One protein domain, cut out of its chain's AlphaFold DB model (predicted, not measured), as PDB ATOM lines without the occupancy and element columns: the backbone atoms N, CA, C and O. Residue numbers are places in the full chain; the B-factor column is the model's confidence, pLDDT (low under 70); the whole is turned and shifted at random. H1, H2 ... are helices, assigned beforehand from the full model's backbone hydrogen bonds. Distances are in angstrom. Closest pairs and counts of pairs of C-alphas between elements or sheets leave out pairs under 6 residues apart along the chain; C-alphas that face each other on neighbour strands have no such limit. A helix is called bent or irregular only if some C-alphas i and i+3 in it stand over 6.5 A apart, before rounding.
ATOM      1  N   VAL A  45      -6.076 -52.150 173.839       83.88
ATOM      2  CA  VAL A  45      -6.518 -53.456 173.333       83.88
ATOM      3  C   VAL A  45      -7.104 -54.300 174.474       83.88
ATOM      4  O   VAL A  45      -8.123 -54.956 174.290       83.88
ATOM      5  N   LYS A  46      -6.532 -54.210 175.684       85.25
ATOM      6  CA  LYS A  46      -7.029 -54.905 176.882       85.25
ATOM      7  C   LYS A  46      -8.441 -54.457 177.265       85.25
ATOM      8  O   LYS A  46      -9.311 -55.301 177.445       85.25
ATOM      9  N   GLU A  47      -8.688 -53.151 177.339       82.31
ATOM     10  CA  GLU A  47     -10.017 -52.605 177.652       82.31
ATOM     11  C   GLU A  47     -11.044 -52.999 176.587       82.31
ATOM     12  O   GLU A  47     -12.154 -53.409 176.919       82.31
ATOM     13  N   THR A  48     -10.645 -52.963 175.314       83.44
ATOM     14  CA  THR A  48     -11.497 -53.365 174.186       83.44
ATOM     15  C   THR A  48     -11.862 -54.852 174.262       83.44
ATOM     16  O   THR A  48     -13.025 -55.216 174.094       83.44
ATOM     17  N   ILE A  49     -10.901 -55.723 174.588       81.88
ATOM     18  CA  ILE A  49     -11.135 -57.162 174.779       81.88
ATOM     19  C   ILE A  49     -12.043 -57.424 175.987       81.88
ATOM     20  O   ILE A  49     -12.914 -58.288 175.917       81.88
ATOM     21  N   ILE A  50     -11.885 -56.684 177.086       80.25
ATOM     22  CA  ILE A  50     -12.733 -56.842 178.279       80.25
ATOM     23  C   ILE A  50     -14.184 -56.446 177.968       80.25
ATOM     24  O   ILE A  50     -15.111 -57.203 178.280       80.25
ATOM     25  N   LEU A  51     -14.379 -55.301 177.304       76.19
ATOM     26  CA  LEU A  51     -15.693 -54.792 176.905       76.19
ATOM     27  C   LEU A  51     -16.394 -55.716 175.899       76.19
ATOM     28  O   LEU A  51     -17.543 -56.100 176.115       76.19
ATOM     29  N   ILE A  52     -15.703 -56.102 174.823       76.44
ATOM     30  CA  ILE A  52     -16.302 -56.829 173.692       76.44
ATOM     31  C   ILE A  52     -16.276 -58.352 173.909       76.44
ATOM     32  O   ILE A  52     -17.201 -59.066 173.524       76.44
ATOM     33  N   GLY A  53     -15.221 -58.884 174.526       72.44
ATOM     34  CA  GLY A  53     -14.954 -60.322 174.583       72.44
ATOM     35  C   GLY A  53     -15.631 -61.059 175.739       72.44
ATOM     36  O   GLY A  53     -16.112 -62.179 175.546       72.44
ATOM     37  N   GLY A  54     -15.679 -60.453 176.931       76.19
ATOM     38  CA  GLY A  54     -16.129 -61.127 178.156       76.19
ATOM     39  C   GLY A  54     -17.515 -60.701 178.633       76.19
ATOM     40  O   GLY A  54     -18.409 -61.535 178.787       76.19
ATOM     41  N   ALA A  55     -17.698 -59.404 178.886       84.19
ATOM     42  CA  ALA A  55     -18.921 -58.883 179.498       84.19
ATOM     43  C   ALA A  55     -20.119 -58.903 178.534       84.19
ATOM     44  O   ALA A  55     -21.218 -59.319 178.906       84.19
ATOM     45  N   PHE A  56     -19.888 -58.511 177.281       86.94
ATOM     46  CA  PHE A  56     -20.915 -58.438 176.244       86.94
ATOM     47  C   PHE A  56     -21.613 -59.785 176.002       86.94
ATOM     48  O   PHE A  56     -22.834 -59.891 176.117       86.94
ATOM     49  N   TRP A  57     -20.840 -60.848 175.763       88.88
ATOM     50  CA  TRP A  57     -21.391 -62.175 175.475       88.88
ATOM     51  C   TRP A  57     -22.143 -62.782 176.656       88.88
ATOM     52  O   TRP A  57     -23.203 -63.374 176.464       88.88
ATOM     53  N   LYS A  58     -21.646 -62.590 177.884       88.81
ATOM     54  CA  LYS A  58     -22.353 -63.027 179.098       88.81
ATOM     55  C   LYS A  58     -23.717 -62.346 179.225       88.81
ATOM     56  O   LYS A  58     -24.691 -63.001 179.588       88.81
ATOM     57  N   ARG A  59     -23.808 -61.056 178.881       91.31
ATOM     58  CA  ARG A  59     -25.073 -60.307 178.890       91.31
ATOM     59  C   ARG A  59     -26.062 -60.836 177.853       91.31
ATOM     60  O   ARG A  59     -27.229 -61.007 178.188       91.31
ATOM     61  N   ILE A  60     -25.595 -61.141 176.640       90.88
ATOM     62  CA  ILE A  60     -26.431 -61.730 175.582       90.88
ATOM     63  C   ILE A  60     -26.980 -63.089 176.007       90.88
ATOM     64  O   ILE A  60     -28.180 -63.313 175.902       90.88
ATOM     65  N   VAL A  61     -26.125 -63.980 176.518       91.19
ATOM     66  CA  VAL A  61     -26.549 -65.313 176.977       91.19
ATOM     67  C   VAL A  61     -27.592 -65.195 178.086       91.19
ATOM     68  O   VAL A  61     -28.631 -65.847 178.022       91.19
ATOM     69  N   LYS A  62     -27.351 -64.316 179.071       92.12
ATOM     70  CA  LYS A  62     -28.307 -64.054 180.151       92.12
ATOM     71  C   LYS A  62     -29.651 -63.574 179.602       92.12
ATOM     72  O   LYS A  62     -30.678 -64.115 179.991       92.12
ATOM     73  N   TYR A  63     -29.634 -62.597 178.696       92.12
ATOM     74  CA  TYR A  63     -30.847 -62.047 178.094       92.12
ATOM     75  C   TYR A  63     -31.625 -63.102 177.295       92.12
ATOM     76  O   TYR A  63     -32.828 -63.257 177.496       92.12
ATOM     77  N   TYR A  64     -30.931 -63.867 176.448       89.56
ATOM     78  CA  TYR A  64     -31.525 -64.933 175.643       89.56
ATOM     79  C   TYR A  64     -32.215 -65.979 176.526       89.56
ATOM     80  O   TYR A  64     -33.382 -66.289 176.313       89.56
ATOM     81  N   ASN A  65     -31.531 -66.462 177.568       89.06
ATOM     82  CA  ASN A  65     -32.077 -67.480 178.469       89.06
ATOM     83  C   ASN A  65     -33.188 -66.940 179.392       89.06
ATOM     84  O   ASN A  65     -34.008 -67.718 179.860       89.06
ATOM     85  N   SER A  66     -33.239 -65.627 179.647       90.31
ATOM     86  CA  SER A  66     -34.336 -64.990 180.395       90.31
ATOM     87  C   SER A  66     -35.568 -64.663 179.543       90.31
ATOM     88  O   SER A  66     -36.560 -64.170 180.074       90.31
ATOM     89  N   SER A  67     -35.503 -64.875 178.226       87.38
ATOM     90  CA  SER A  67     -36.592 -64.508 177.325       87.38
ATOM     91  C   SER A  67     -37.826 -65.389 177.572       87.38
ATOM     92  O   SER A  67     -37.717 -66.616 177.487       87.38
ATOM     93  N   PRO A  68     -39.015 -64.799 177.798       83.88
ATOM     94  CA  PRO A  68     -40.243 -65.556 178.041       83.88
ATOM     95  C   PRO A  68     -40.665 -66.409 176.835       83.88
ATOM     96  O   PRO A  68     -41.353 -67.409 176.996       83.88
ATOM     97  N   LEU A  69     -40.201 -66.060 175.629       84.12
ATOM     98  CA  LEU A  69     -40.461 -66.810 174.395       84.12
ATOM     99  C   LEU A  69     -39.686 -68.134 174.309       84.12
ATOM    100  O   LEU A  69     -39.932 -68.930 173.408       84.12
ATOM    101  N   LEU A  70     -38.716 -68.346 175.199       79.31
ATOM    102  CA  LEU A  70     -37.811 -69.497 175.188       79.31
ATOM    103  C   LEU A  70     -37.966 -70.380 176.434       79.31
ATOM    104  O   LEU A  70     -37.178 -71.306 176.645       79.31
ATOM    105  N   VAL A  71     -38.994 -70.124 177.247       73.56
ATOM    106  CA  VAL A  71     -39.324 -70.915 178.438       73.56
ATOM    107  C   VAL A  71     -39.657 -72.353 178.021       73.56
ATOM    108  O   VAL A  71     -40.500 -72.578 177.159       73.56
ATOM    109  N   GLY A  72     -38.956 -73.327 178.611       75.81
ATOM    110  CA  GLY A  72     -39.085 -74.758 178.288       75.81
ATOM    111  C   GLY A  72     -38.064 -75.290 177.272       75.81
ATOM    112  O   GLY A  72     -38.008 -76.494 177.041       75.81
ATOM    113  N   THR A  73     -37.221 -74.427 176.693       80.12
ATOM    114  CA  THR A  73     -36.116 -74.852 175.814       80.12
ATOM    115  C   THR A  73     -34.803 -74.993 176.587       80.12
ATOM    116  O   THR A  73     -34.600 -74.345 177.614       80.12
ATOM    117  N   VAL A  74     -33.896 -75.852 176.103       82.31
ATOM    118  CA  VAL A  74     -32.578 -76.054 176.731       82.31
ATOM    119  C   VAL A  74     -31.809 -74.724 176.745       82.31
ATOM    120  O   VAL A  74     -31.675 -74.101 175.682       82.31
ATOM    121  N   PRO A  75     -31.286 -74.283 177.909       83.88
ATOM    122  CA  PRO A  75     -30.554 -73.027 178.008       83.88
ATOM    123  C   PRO A  75     -29.336 -73.040 177.082       83.88
ATOM    124  O   PRO A  75     -28.611 -74.031 176.983       83.88
ATOM    125  N   ARG A  76     -29.106 -71.925 176.383       86.25
ATOM    126  CA  ARG A  76     -27.982 -71.795 175.453       86.25
ATOM    127  C   ARG A  76     -26.711 -71.422 176.196       86.25
ATOM    128  O   ARG A  76     -26.713 -70.544 177.061       86.25
ATOM    129  N   GLU A  77     -25.611 -72.041 175.787       88.56
ATOM    130  CA  GLU A  77     -24.273 -71.700 176.259       88.56
ATOM    131  C   GLU A  77     -23.630 -70.590 175.421       88.56
ATOM    132  O   GLU A  77     -23.978 -70.345 174.262       88.56
ATOM    133  N   LEU A  78     -22.610 -69.949 175.993       86.94
ATOM    134  CA  LEU A  78     -21.859 -68.869 175.351       86.94
ATOM    135  C   LEU A  78     -21.260 -69.286 173.999       86.94
ATOM    136  O   LEU A  78     -21.298 -68.501 173.049       86.94
ATOM    137  N   GLY A  79     -20.758 -70.521 173.892       88.50
ATOM    138  CA  GLY A  79     -20.222 -71.063 172.640       88.50
ATOM    139  C   GLY A  79     -21.273 -71.137 171.529       88.50
ATOM    140  O   GLY A  79     -21.013 -70.713 170.402       88.50
ATOM    141  N   GLN A  80     -22.490 -71.577 171.858       89.19
ATOM    142  CA  GLN A  80     -23.590 -71.726 170.899       89.19
ATOM    143  C   GLN A  80     -24.047 -70.365 170.349       89.19
ATOM    144  O   GLN A  80     -24.234 -70.208 169.140       89.19
ATOM    145  N   CYS A  81     -24.155 -69.355 171.218       89.25
ATOM    146  CA  CYS A  81     -24.496 -67.990 170.810       89.25
ATOM    147  C   CYS A  81     -23.427 -67.383 169.889       89.25
ATOM    148  O   CYS A  81     -23.764 -66.803 168.856       89.25
ATOM    149  N   LYS A  82     -22.138 -67.561 170.214       90.12
ATOM    150  CA  LYS A  82     -21.029 -67.089 169.367       90.12
ATOM    151  C   LYS A  82     -21.015 -67.768 168.002       90.12
ATOM    152  O   LYS A  82     -20.838 -67.094 166.993       90.12
ATOM    153  N   GLN A  83     -21.247 -69.078 167.956       92.25
ATOM    154  CA  GLN A  83     -21.299 -69.818 166.697       92.25
ATOM    155  C   GLN A  83     -22.457 -69.344 165.812       92.25
ATOM    156  O   GLN A  83     -22.278 -69.131 164.611       92.25
ATOM    157  N   ARG A  84     -23.648 -69.149 166.395       93.81
ATOM    158  CA  ARG A  84     -24.800 -68.632 165.648       93.81
ATOM    159  C   ARG A  84     -24.527 -67.231 165.112       93.81
ATOM    160  O   ARG A  84     -24.848 -66.976 163.953       93.81
ATOM    161  N   TRP A  85     -23.924 -66.369 165.931       92.56
ATOM    162  CA  TRP A  85     -23.527 -65.021 165.534       92.56
ATOM    163  C   TRP A  85     -22.509 -65.025 164.395       92.56
ATOM    164  O   TRP A  85     -22.718 -64.318 163.417       92.56
ATOM    165  N   ALA A  86     -21.462 -65.854 164.471       92.50
ATOM    166  CA  ALA A  86     -20.451 -65.963 163.417       92.50
ATOM    167  C   ALA A  86     -21.090 -66.271 162.056       92.50
ATOM    168  O   ALA A  86     -20.863 -65.543 161.098       92.50
ATOM    169  N   ARG A  87     -22.009 -67.246 162.000       94.56
ATOM    170  CA  ARG A  87     -22.737 -67.571 160.761       94.56
ATOM    171  C   ARG A  87     -23.569 -66.405 160.224       94.56
ATOM    172  O   ARG A  87     -23.687 -66.254 159.016       94.56
ATOM    173  N   ILE A  88     -24.193 -65.616 161.101       94.06
ATOM    174  CA  ILE A  88     -24.964 -64.431 160.686       94.06
ATOM    175  C   ILE A  88     -24.016 -63.374 160.129       94.06
ATOM    176  O   ILE A  88     -24.259 -62.859 159.043       94.06
ATOM    177  N   ASN A  89     -22.927 -63.089 160.842       94.31
ATOM    178  CA  ASN A  89     -21.922 -62.132 160.402       94.31
ATOM    179  C   ASN A  89     -21.316 -62.524 159.057       94.31
ATOM    180  O   ASN A  89     -21.194 -61.665 158.196       94.31
ATOM    181  N   ASP A  90     -21.009 -63.801 158.840       93.44
ATOM    182  CA  ASP A  90     -20.493 -64.272 157.554       93.44
ATOM    183  C   ASP A  90     -21.470 -63.970 156.412       93.44
ATOM    184  O   ASP A  90     -21.063 -63.486 155.358       93.44
ATOM    185  N   LEU A  91     -22.769 -64.202 156.623       92.88
ATOM    186  CA  LEU A  91     -23.798 -63.884 155.629       92.88
ATOM    187  C   LEU A  91     -23.913 -62.375 155.385       92.88
ATOM    188  O   LEU A  91     -23.997 -61.951 154.235       92.88
TER     189      LEU A  91
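Overview. This is residues 45 to 91 of the 140 residues of the protein "BnaC07g02970D protein" of Brassica napus (UniProt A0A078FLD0). A long helix, H1, runs nearly straight although it is bent, and a second helix, H2, sticks out sideways from its second arm, H1b, roughly as the stem of a T. Between them a long loop swings out past the end of H1b and folds back beside it to the start of H2. The printed part has 47 residues with two named helices, H1 then H2, and no named strand; its class is all helix. The whole is loose, with a radius of gyration of the C-alphas of 12.3 A, and only just flat, spanning 39 by 24 by 13 A.

Along the chain. H1 covers residues 45 to 65 and by its hydrogen bonds was assigned as one helix, but it is bent: C-alphas 52 and 55 are 6.7 A apart. Its arm H1a, residues 45 to 52, begins with C-alpha 45 at (-6.518, -53.456, 173.333) and is 10.4 A long. Its arm H1b, residues 55 to 65, is 15.7 A long and ends with C-alpha 65 at (-32.077, -67.480, 178.469). H2, residues 78 to 91, is 20.4 A long from first to last C-alpha and ends with C-alpha 91 at (-23.798, -63.884, 155.629).

Arrangement. The lines of H1a and H1b stand at a shallow tilt of 12 degrees. H1b and H2 touch, their closest C-alphas being those of Val 61 and Leu 78, 6.1 A apart. H2 touches H1b with residues 78 to 82 alone. Their lines are about perpendicular, at 82 degrees. H1a and H2 are apart. In H1a, H1b and H2 every O i to N i+4 pair is within hydrogen-bond range.

Size, cuts and confidence. The C-alphas of Val 45 and Gly 72 are the two farthest apart, at 39.2 A. The link from H1 to H2, residues 66 to 77, is long. Residues 45 to 56, which belong to H1, residues 67 to 72, and residues 83 to 91, which belong to H2, stand free. The printed part has no cut. The mean pLDDT of the printed part is 86.5, and no printed residue is under 70.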